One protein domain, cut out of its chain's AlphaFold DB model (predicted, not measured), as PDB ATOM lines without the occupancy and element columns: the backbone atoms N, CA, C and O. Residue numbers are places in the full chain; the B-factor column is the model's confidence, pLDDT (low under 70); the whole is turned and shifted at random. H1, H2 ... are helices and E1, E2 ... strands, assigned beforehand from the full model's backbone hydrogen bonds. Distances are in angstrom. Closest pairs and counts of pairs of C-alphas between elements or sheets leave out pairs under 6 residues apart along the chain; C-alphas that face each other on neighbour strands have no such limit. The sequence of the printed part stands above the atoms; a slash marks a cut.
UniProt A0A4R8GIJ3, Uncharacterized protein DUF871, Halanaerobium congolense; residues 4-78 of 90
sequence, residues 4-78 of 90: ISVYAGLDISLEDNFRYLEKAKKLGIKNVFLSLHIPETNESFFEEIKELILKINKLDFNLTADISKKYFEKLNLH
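What this domain is: This is residues 4 to 78 of the 90 residues of the protein "Uncharacterized protein DUF871" of Halanaerobium congolense (UniProt A0A4R8GIJ3). A small sheet of three parallel strands has two helices, H1 and H2, side by side over one face, with no named helix over the other face. The last helix, H3, is off the sheet, beyond the last residues of E3, and stands crosswise near the first turns of H2. The printed part has 75 residues with three named helices and three named strands, in the order E1, H1, E2, H2, E3, H3; the sheet order is E1, E2, E3, and the class is mixed, helices and strands. The whole is compact, with a radius of gyration of the C-alphas of 12.1 A, and elongated in outline, spanning 35 by 21 by 17 A.

How they stand to each other: E1, residues 4 to 7, is an edge strand, parallel to the inner strand E2, residues 31 to 35, at 24 degrees; N 6 and O 33 are within hydrogen-bond range at 2.8 A. H1, residues 14 to 26, joins them in a strand-helix-strand unit, two parallel neighbour strands with a helix between, whose crossover is right-handed. E3, residues 62 to 66, is the other edge strand, parallel to E2 at 19 degrees, with N 34 and O 64 2.8 A apart. H2, residues 43 to 58, makes a second right-handed unit with E2 and E3. H1 and H2 are on the same face of the sheet, in two layers, helices on one face of a sheet. H1 has a height over the sheet of 10.0 A, from a local plane that only just can be fitted, to 6 C-alphas; it lies over E1 and only just over E2, with 3 C-alphas falling there, and runs along the strands, at 8 degrees to E1 on the local plane. H2, at a height of 10.2 A, lies over E2 and E3 and runs along the strands, at 3 degrees to E2 on the local plane. H1 and H2 touch, the same way at a shallow tilt of 15 degrees; the closest C-alphas, of Leu 14 and Glu 48, are 6.6 A apart. H3, residues 69 to 78, is not on the sheet; it is close to but not clearly touching H2, about perpendicular at 82 degrees, with the closest C-alphas, of Phe 46 and Leu 75, 7.1 A apart. H1 and H3 are apart. Each O i to N i+4 pair is within hydrogen-bond range in H1 and H3, and 11 of 12 in H2.

Where its parts are: E1 begins at C-alpha 4, (299.964, 200.952, 404.495), and spans 10.2 A. H1 spans 18.7 A, E2 13.2 A, H2 23.3 A from C-alpha 43 at (324.559, 193.769, 401.001), E3 13.4 A, and H3 14.4 A to C-alpha 78 at (323.198, 191.516, 410.885).

The domain as a whole: The two C-alphas farthest apart, of Gly 28 and Thr 41, are 36.2 A apart. The printed part has no cut. No link is long; H1 to E2, H2 to E3 and E3 to H3 are tight. The mean pLDDT of the printed part is 85.2, and residues 37 to 43 and residue 78 are under 70.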
ATOM      1  N   ILE A   4     299.244 200.793 405.762       95.12
ATOM      2  CA  ILE A   4     299.964 200.952 404.495       95.12
ATOM      3  C   ILE A   4     300.929 199.793 404.281       95.12
ATOM      4  O   ILE A   4     301.412 199.205 405.249       95.12
ATOM      5  N   SER A   5     301.224 199.503 403.018       92.88
ATOM      6  CA  SER A   5     302.232 198.519 402.632       92.88
ATOM      7  C   SER A   5     303.480 199.230 402.130       92.88
ATOM      8  O   SER A   5     303.391 200.152 401.320       92.88
ATOM      9  N   VAL A   6     304.634 198.795 402.619       90.44
ATOM     10  CA  VAL A   6     305.961 199.263 402.222       90.44
ATOM     11  C   VAL A   6     306.725 198.070 401.661       90.44
ATOM     12  O   VAL A   6     306.618 196.956 402.177       90.44
ATOM     13  N   TYR A   7     307.483 198.305 400.597       84.62
ATOM     14  CA  TYR A   7     308.240 197.277 399.897       84.62
ATOM     15  C   TYR A   7     309.704 197.699 399.840       84.62
ATOM     16  O   TYR A   7     310.006 198.824 399.437       84.62
ATOM     17  N   ALA A   8     310.596 196.800 400.247       77.94
ATOM     18  CA  ALA A   8     312.032 196.967 400.053       77.94
ATOM     19  C   ALA A   8     312.434 196.371 398.692       77.94
ATOM     20  O   ALA A   8     311.958 195.292 398.339       77.94
ATOM     21  N   GLY A   9     313.309 197.050 397.941       70.00
ATOM     22  CA  GLY A   9     313.951 196.488 396.739       70.00
ATOM     23  C   GLY A   9     313.125 196.413 395.448       70.00
ATOM     24  O   GLY A   9     313.543 195.722 394.524       70.00
ATOM     25  N   LEU A  10     311.983 197.105 395.347       70.06
ATOM     26  CA  LEU A  10     311.163 197.187 394.119       70.06
ATOM     27  C   LEU A  10     311.403 198.486 393.319       70.06
ATOM     28  O   LEU A  10     310.446 199.135 392.906       70.06
ATOM     29  N   ASP A  11     312.661 198.909 393.158       74.31
ATOM     30  CA  ASP A  11     313.039 200.191 392.521       74.31
ATOM     31  C   ASP A  11     312.451 201.449 393.199       74.31
ATOM     32  O   ASP A  11     312.418 202.539 392.626       74.31
ATOM     33  N   ILE A  12     312.000 201.320 394.450       80.38
ATOM     34  CA  ILE A  12     311.565 202.443 395.283       80.38
ATOM     35  C   ILE A  12     312.768 202.918 396.086       80.38
ATOM     36  O   ILE A  12     313.383 202.135 396.808       80.38
ATOM     37  N   SER A  13     313.094 204.207 395.994       87.19
ATOM     38  CA  SER A  13     314.184 204.761 396.787       87.19
ATOM     39  C   SER A  13     313.846 204.737 398.285       87.19
ATOM     40  O   SER A  13     312.698 204.940 398.696       87.19
ATOM     41  N   LEU A  14     314.864 204.549 399.125       88.44
ATOM     42  CA  LEU A  14     314.719 204.631 400.581       88.44
ATOM     43  C   LEU A  14     314.080 205.963 401.023       88.44
ATOM     44  O   LEU A  14     313.227 205.996 401.912       88.44
ATOM     45  N   GLU A  15     314.444 207.063 400.361       91.31
ATOM     46  CA  GLU A  15     313.915 208.398 400.646       91.31
ATOM     47  C   GLU A  15     312.419 208.524 400.312       91.31
ATOM     48  O   GLU A  15     311.654 209.123 401.078       91.31
ATOM     49  N   ASP A  16     311.967 207.918 399.213       92.12
ATOM     50  CA  ASP A  16     310.547 207.896 398.858       92.12
ATOM     51  C   ASP A  16     309.725 207.093 399.864       92.12
ATOM     52  O   ASP A  16     308.661 207.554 400.297       92.12
ATOM     53  N   ASN A  17     310.248 205.950 400.319       92.25
ATOM     54  CA  ASN A  17     309.635 205.180 401.399       92.25
ATOM     55  C   ASN A  17     309.543 206.004 402.696       92.25
ATOM     56  O   ASN A  17     308.496 206.026 403.349       92.25
ATOM     57  N   PHE A  18     310.584 206.761 403.051       95.00
ATOM     58  CA  PHE A  18     310.551 207.647 404.220       95.00
ATOM     59  C   PHE A  18     309.489 208.735 404.088       95.00
ATOM     60  O   PHE A  18     308.709 208.960 405.016       95.00
ATOM     61  N   ARG A  19     309.412 209.394 402.928       95.94
ATOM     62  CA  ARG A  19     308.382 210.404 402.652       95.94
ATOM     63  C   ARG A  19     306.976 209.815 402.710       95.94
ATOM     64  O   ARG A  19     306.050 210.492 403.161       95.94
ATOM     65  N   TYR A  20     306.801 208.582 402.247       95.56
ATOM     66  CA  TYR A  20     305.527 207.879 402.300       95.56
ATOM     67  C   TYR A  20     305.098 207.582 403.745       95.56
ATOM     68  O   TYR A  20     303.978 207.927 404.130       95.56
ATOM     69  N   LEU A  21     306.012 207.065 404.571       96.12
ATOM     70  CA  LEU A  21     305.787 206.824 406.001       96.12
ATOM     71  C   LEU A  21     305.406 208.112 406.752       96.12
ATOM     72  O   LEU A  21     304.443 208.129 407.518       96.12
ATOM     73  N   GLU A  22     306.103 209.218 406.490       96.94
ATOM     74  CA  GLU A  22     305.801 210.524 407.096       96.94
ATOM     75  C   GLU A  22     304.397 211.026 406.731       96.94
ATOM     76  O   GLU A  22     303.656 211.530 407.581       96.94
ATOM     77  N   LYS A  23     303.990 210.869 405.465       97.19
ATOM     78  CA  LYS A  23     302.630 211.212 405.022       97.19
ATOM     79  C   LYS A  23     301.587 210.341 405.718       97.19
ATOM     80  O   LYS A  23     300.590 210.871 406.202       97.19
ATOM     81  N   ALA A  24     301.826 209.034 405.812       96.31
ATOM     82  CA  ALA A  24     300.926 208.113 406.496       96.31
ATOM     83  C   ALA A  24     300.755 208.475 407.982       96.31
ATOM     84  O   ALA A  24     299.626 208.512 408.474       96.31
ATOM     85  N   LYS A  25     301.845 208.839 408.675       96.06
ATOM     86  CA  LYS A  25     301.786 209.269 410.081       96.06
ATOM     87  C   LYS A  25     300.943 210.534 410.252       96.06
ATOM     88  O   LYS A  25     300.103 210.586 411.148       96.06
ATOM     89  N   LYS A  26     301.106 211.526 409.366       96.56
ATOM     90  CA  LYS A  26     300.300 212.767 409.365       96.56
ATOM     91  C   LYS A  26     298.804 212.515 409.154       96.56
ATOM     92  O   LYS A  26     297.990 213.289 409.641       96.56
ATOM     93  N   LEU A  27     298.448 211.432 408.465       95.81
ATOM     94  CA  LEU A  27     297.063 211.001 408.254       95.81
ATOM     95  C   LEU A  27     296.506 210.148 409.411       95.81
ATOM     96  O   LEU A  27     295.388 209.651 409.322       95.81
ATOM     97  N   GLY A  28     297.268 209.961 410.495       95.50
ATOM     98  CA  GLY A  28     296.842 209.185 411.663       95.50
ATOM     99  C   GLY A  28     296.903 207.667 411.471       95.50
ATOM    100  O   GLY A  28     296.352 206.926 412.288       95.50
ATOM    101  N   ILE A  29     297.568 207.184 410.416       96.31
ATOM    102  CA  ILE A  29     297.784 205.751 410.194       96.31
ATOM    103  C   ILE A  29     298.758 205.227 411.252       96.31
ATOM    104  O   ILE A  29     299.720 205.900 411.617       96.31
ATOM    105  N   LYS A  30     298.492 204.016 411.750       95.06
ATOM    106  CA  LYS A  30     299.286 203.379 412.811       95.06
ATOM    107  C   LYS A  30     299.880 202.030 412.430       95.06
ATOM    108  O   LYS A  30     300.725 201.552 413.165       95.06
ATOM    109  N   ASN A  31     299.468 201.416 411.323       95.94
ATOM    110  CA  ASN A  31     299.899 200.063 410.964       95.94
ATOM    111  C   ASN A  31     300.669 200.080 409.646       95.94
ATOM    112  O   ASN A  31     300.205 200.676 408.670       95.94
ATOM    113  N   VAL A  32     301.816 199.408 409.628       96.31
ATOM    114  CA  VAL A  32     302.670 199.245 408.453       96.31
ATOM    115  C   VAL A  32     302.893 197.758 408.224       96.31
ATOM    116  O   VAL A  32     303.329 197.040 409.122       96.31
ATOM    117  N   PHE A  33     302.601 197.311 407.010       93.69
ATOM    118  CA  PHE A  33     303.013 196.015 406.506       93.69
ATOM    119  C   PHE A  33     304.282 196.194 405.668       93.69
ATOM    120  O   PHE A  33     304.287 196.988 404.732       93.69
ATOM    121  N   LEU A  34     305.356 195.485 406.004       90.62
ATOM    122  CA  LEU A  34     306.617 195.510 405.270       90.62
ATOM    123  C   LEU A  34     306.804 194.175 404.553       90.62
ATOM    124  O   LEU A  34     307.011 193.149 405.197       90.62
ATOM    125  N   SER A  35     306.745 194.190 403.225       86.69
ATOM    126  CA  SER A  35     307.056 193.011 402.421       86.69
ATOM    127  C   SER A  35     308.542 193.004 402.089       86.69
ATOM    128  O   SER A  35     309.048 193.909 401.418       86.69
ATOM    129  N   LEU A  36     309.245 191.984 402.577       79.94
ATOM    130  CA  LEU A  36     310.667 191.797 402.328       79.94
ATOM    131  C   LEU A  36     310.848 190.817 401.168       79.94
ATOM    132  O   LEU A  36     311.114 189.631 401.362       79.94
ATOM    133  N   HIS A  37     310.700 191.325 399.943       69.88
ATOM    134  CA  HIS A  37     311.101 190.586 398.752       69.88
ATOM    135  C   HIS A  37     312.601 190.792 398.531       69.88
ATOM    136  O   HIS A  37     313.031 191.824 398.029       69.88
ATOM    137  N   ILE A  38     313.405 189.836 398.994       62.72
ATOM    138  CA  ILE A  38     314.864 189.966 399.007       62.72
ATOM    139  C   ILE A  38     315.440 189.475 397.673       62.72
ATOM    140  O   ILE A  38     315.364 188.269 397.414       62.72
ATOM    141  N   PRO A  39     316.057 190.343 396.847       61.09
ATOM    142  CA  PRO A  39     316.917 189.877 395.768       61.09
ATOM    143  C   PRO A  39     318.124 189.156 396.383       61.09
ATOM    144  O   PRO A  39     318.698 189.616 397.367       61.09
ATOM    145  N   GLU A  40     318.501 188.001 395.835       55.00
ATOM    146  CA  GLU A  40     319.366 187.009 396.499       55.00
ATOM    147  C   GLU A  40     320.781 187.491 396.911       55.00
ATOM    148  O   GLU A  40     321.499 186.731 397.566       55.00
ATOM    149  N   THR A  41     321.214 188.709 396.556       52.91
ATOM    150  CA  THR A  41     322.651 188.993 396.375       52.91
ATOM    151  C   THR A  41     323.189 190.385 396.746       52.91
ATOM    152  O   THR A  41     324.373 190.602 396.506       52.91
ATOM    153  N   ASN A  42     322.438 191.317 397.354       65.69
ATOM    154  CA  ASN A  42     322.993 192.658 397.643       65.69
ATOM    155  C   ASN A  42     323.104 192.991 399.145       65.69
ATOM    156  O   ASN A  42     322.104 193.020 399.853       65.69
ATOM    157  N   GLU A  43     324.315 193.290 399.629       67.06
ATOM    158  CA  GLU A  43     324.559 193.769 401.001       67.06
ATOM    159  C   GLU A  43     323.876 195.115 401.280       67.06
ATOM    160  O   GLU A  43     323.353 195.322 402.375       67.06
ATOM    161  N   SER A  44     323.781 196.002 400.277       75.00
ATOM    162  CA  SER A  44     323.129 197.312 400.439       75.00
ATOM    163  C   SER A  44     321.644 197.193 400.792       75.00
ATOM    164  O   SER A  44     321.069 198.098 401.390       75.00
ATOM    165  N   PHE A  45     321.028 196.062 400.447       78.19
ATOM    166  CA  PHE A  45     319.629 195.779 400.727       78.19
ATOM    167  C   PHE A  45     319.366 195.544 402.223       78.19
ATOM    168  O   PHE A  45     318.319 195.932 402.738       78.19
ATOM    169  N   PHE A  46     320.322 194.963 402.957       77.75
ATOM    170  CA  PHE A  46     320.179 194.776 404.404       77.75
ATOM    171  C   PHE A  46     320.240 196.107 405.159       77.75
ATOM    172  O   PHE A  46     319.448 196.320 406.079       77.75
ATOM    173  N   GLU A  47     321.121 197.021 404.743       81.00
ATOM    174  CA  GLU A  47     321.169 198.372 405.315       81.00
ATOM    175  C   GLU A  47     319.908 199.178 404.965       81.00
ATOM    176  O   GLU A  47     319.369 199.868 405.824       81.00
ATOM    177  N   GLU A  48     319.351 199.029 403.758       84.88
ATOM    178  CA  GLU A  48     318.067 199.653 403.405       84.88
ATOM    179  C   GLU A  48     316.924 199.177 404.318       84.88
ATOM    180  O   GLU A  48     316.172 199.991 404.863       84.88
ATOM    181  N   ILE A  49     316.814 197.863 404.546       85.50
ATOM    182  CA  ILE A  49     315.809 197.292 405.455       85.50
ATOM    183  C   ILE A  49     315.989 197.829 406.873       85.50
ATOM    184  O   ILE A  49     315.010 198.188 407.531       85.50
ATOM    185  N   LYS A  50     317.230 197.877 407.356       85.50
ATOM    186  CA  LYS A  50     317.558 198.396 408.683       85.50
ATOM    187  C   LYS A  50     317.078 199.831 408.849       85.50
ATOM    188  O   LYS A  50     316.367 200.131 409.807       85.50
ATOM    189  N   GLU A  51     317.421 200.693 407.901       89.88
ATOM    190  CA  GLU A  51     317.023 202.098 407.895       89.88
ATOM    191  C   GLU A  51     315.493 202.257 407.822       89.88
ATOM    192  O   GLU A  51     314.917 203.077 408.544       89.88
ATOM    193  N   LEU A  52     314.800 201.414 407.044       90.44
ATOM    194  CA  LEU A  52     313.333 201.359 407.025       90.44
ATOM    195  C   LEU A  52     312.743 200.981 408.382       90.44
ATOM    196  O   LEU A  52     311.865 201.687 408.879       90.44
ATOM    197  N   ILE A  53     313.228 199.909 409.008       90.00
ATOM    198  CA  ILE A  53     312.744 199.460 410.320       90.00
ATOM    199  C   ILE A  53     312.987 200.545 411.378       90.00
ATOM    200  O   ILE A  53     312.078 200.874 412.143       90.00
ATOM    201  N   LEU A  54     314.174 201.162 411.391       91.69
ATOM    202  CA  LEU A  54     314.498 202.264 412.300       91.69
ATOM    203  C   LEU A  54     313.554 203.452 412.104       91.69
ATOM    204  O   LEU A  54     313.050 204.011 413.082       91.69
ATOM    205  N   LYS A  55     313.269 203.824 410.852       94.44
ATOM    206  CA  LYS A  55     312.336 204.908 410.538       94.44
ATOM    207  C   LYS A  55     310.912 204.591 410.989       94.44
ATOM    208  O   LYS A  55     310.267 205.455 411.582       94.44
ATOM    209  N   ILE A  56     310.434 203.374 410.731       94.00
ATOM    210  CA  ILE A  56     309.101 202.897 411.124       94.00
ATOM    211  C   ILE A  56     308.952 202.938 412.651       94.00
ATOM    212  O   ILE A  56     307.977 203.500 413.151       94.00
ATOM    213  N   ASN A  57     309.953 202.444 413.385       91.75
ATOM    214  CA  ASN A  57     309.983 202.483 414.849       91.75
ATOM    215  C   ASN A  57     310.024 203.920 415.383       91.75
ATOM    216  O   ASN A  57     309.268 204.269 416.286       91.75
ATOM    217  N   LYS A  58     310.855 204.792 414.795       95.38
ATOM    218  CA  LYS A  58     310.939 206.215 415.172       95.38
ATOM    219  C   LYS A  58     309.616 206.956 414.965       95.38
ATOM    220  O   LYS A  58     309.328 207.908 415.686       95.38
ATOM    221  N   LEU A  59     308.830 206.541 413.973       95.50
ATOM    222  CA  LEU A  59     307.502 207.080 413.700       95.50
ATOM    223  C   LEU A  59     306.390 206.401 414.504       95.50
ATOM    224  O   LEU A  59     305.234 206.783 414.329       95.50
ATOM    225  N   ASP A  60     306.705 205.469 415.406       95.19
ATOM    226  CA  ASP A  60     305.740 204.817 416.298       95.19
ATOM    227  C   ASP A  60     304.583 204.169 415.509       95.19
ATOM    228  O   ASP A  60     303.403 204.510 415.657       95.19
ATOM    229  N   PHE A  61     304.956 203.312 414.557       95.62
ATOM    230  CA  PHE A  61     304.046 202.445 413.812       95.62
ATOM    231  C   PHE A  61     304.065 201.021 414.380       95.62
ATOM    232  O   PHE A  61     305.108 200.500 414.762       95.62
ATOM    233  N   ASN A  62     302.922 200.344 414.313       94.19
ATOM    234  CA  ASN A  62     302.823 198.899 414.473       94.19
ATOM    235  C   ASN A  62     303.330 198.225 413.191       94.19
ATOM    236  O   ASN A  62     302.675 198.315 412.147       94.19
ATOM    237  N   LEU A  63     304.482 197.563 413.268       92.62
ATOM    238  CA  LEU A  63     305.109 196.885 412.137       92.62
ATOM    239  C   LEU A  63     304.709 195.406 412.082       92.62
ATOM    240  O   LEU A  63     304.893 194.664 413.041       92.62
ATOM    241  N   THR A  64     304.212 194.965 410.930       92.31
ATOM    242  CA  THR A  64     304.130 193.549 410.548       92.31
ATOM    243  C   THR A  64     305.039 193.338 409.348       92.31
ATOM    244  O   THR A  64     304.845 193.989 408.327       92.31
ATOM    245  N   ALA A  65     306.030 192.460 409.457       88.69
ATOM    246  CA  ALA A  65     306.942 192.158 408.360       88.69
ATOM    247  C   ALA A  65     306.684 190.747 407.822       88.69
ATOM    248  O   ALA A  65     306.609 189.797 408.599       88.69
ATOM    249  N   ASP A  66     306.570 190.622 406.503       87.56
ATOM    250  CA  ASP A  66     306.539 189.340 405.803       87.56
ATOM    251  C   ASP A  66     307.950 189.002 405.319       87.56
ATOM    252  O   ASP A  66     308.529 189.721 404.498       87.56
ATOM    253  N   ILE A  67     308.523 187.946 405.899       82.94
ATOM    254  CA  ILE A  67     309.911 187.526 405.707       82.94
ATOM    255  C   ILE A  67     310.014 186.001 405.756       82.94
ATOM    256  O   ILE A  67     309.416 185.343 406.607       82.94
ATOM    257  N   SER A  68     310.825 185.417 404.872       82.50
ATOM    258  CA  SER A  68     311.110 183.981 404.938       82.50
ATOM    259  C   SER A  68     312.065 183.656 406.096       82.50
ATOM    260  O   SER A  68     312.933 184.459 406.449       82.50
ATOM    261  N   LYS A  69     311.970 182.440 406.651       80.81
ATOM    262  CA  LYS A  69     312.820 181.978 407.767       80.81
ATOM    263  C   LYS A  69     314.319 182.189 407.508       80.81
ATOM    264  O   LYS A  69     315.017 182.762 408.339       80.81
ATOM    265  N   LYS A  70     314.791 181.802 406.317       79.94
ATOM    266  CA  LYS A  70     316.194 181.949 405.887       79.94
ATOM    267  C   LYS A  70     316.676 183.400 405.977       79.94
ATOM    268  O   LYS A  70     317.829 183.658 406.317       79.94
ATOM    269  N   TYR A  71     315.814 184.352 405.633       77.44
ATOM    270  CA  TYR A  71     316.163 185.767 405.641       77.44
ATOM    271  C   TYR A  71     316.028 186.396 407.019       77.44
ATOM    272  O   TYR A  71     316.851 187.238 407.366       77.44
ATOM    273  N   PHE A  72     315.066 185.945 407.822       79.75
ATOM    274  CA  PHE A  72     314.972 186.337 409.223       79.75
ATOM    275  C   PHE A  72     316.256 185.993 409.983       79.75
ATOM    276  O   PHE A  72     316.808 186.848 410.670       79.75
ATOM    277  N   GLU A  73     316.791 184.787 409.790       80.31
ATOM    278  CA  GLU A  73     318.059 184.369 410.400       80.31
ATOM    279  C   GLU A  73     319.229 185.264 409.957       80.31
ATOM    280  O   GLU A  73     319.973 185.765 410.798       80.31
ATOM    281  N   LYS A  74     319.355 185.551 408.652       77.69
ATOM    282  CA  LYS A  74     320.387 186.466 408.125       77.69
ATOM    283  C   LYS A  74     320.267 187.889 408.678       77.69
ATOM    284  O   LYS A  74     321.282 188.496 409.017       77.69
ATOM    285  N   LEU A  75     319.044 188.410 408.752       75.19
ATOM    286  CA  LEU A  75     318.758 189.750 409.257       75.19
ATOM    287  C   LEU A  75     319.052 189.839 410.758       75.19
ATOM    288  O   LEU A  75     319.656 190.807 411.203       75.19
ATOM    289  N   ASN A  76     318.691 188.813 411.530       76.19
ATOM    290  CA  ASN A  76     318.978 188.742 412.962       76.19
ATOM    291  C   ASN A  76     320.491 188.706 413.248       76.19
ATOM    292  O   ASN A  76     320.962 189.347 414.187       76.19
ATOM    293  N   LEU A  77     321.260 188.008 412.404       70.31
ATOM    294  CA  LEU A  77     322.726 188.009 412.467       70.31
ATOM    295  C   LEU A  77     323.331 189.392 412.157       70.31
ATOM    296  O   LEU A  77     324.340 189.746 412.759       70.31
ATOM    297  N   HIS A  78     322.721 190.174 411.257       68.00
ATOM    298  CA  HIS A  78     323.198 191.516 410.885       68.00
ATOM    299  C   HIS A  78     322.769 192.622 411.859       68.00
ATOM    300  O   HIS A  78     323.540 193.544 412.116       68.00
TER     301      HIS A  78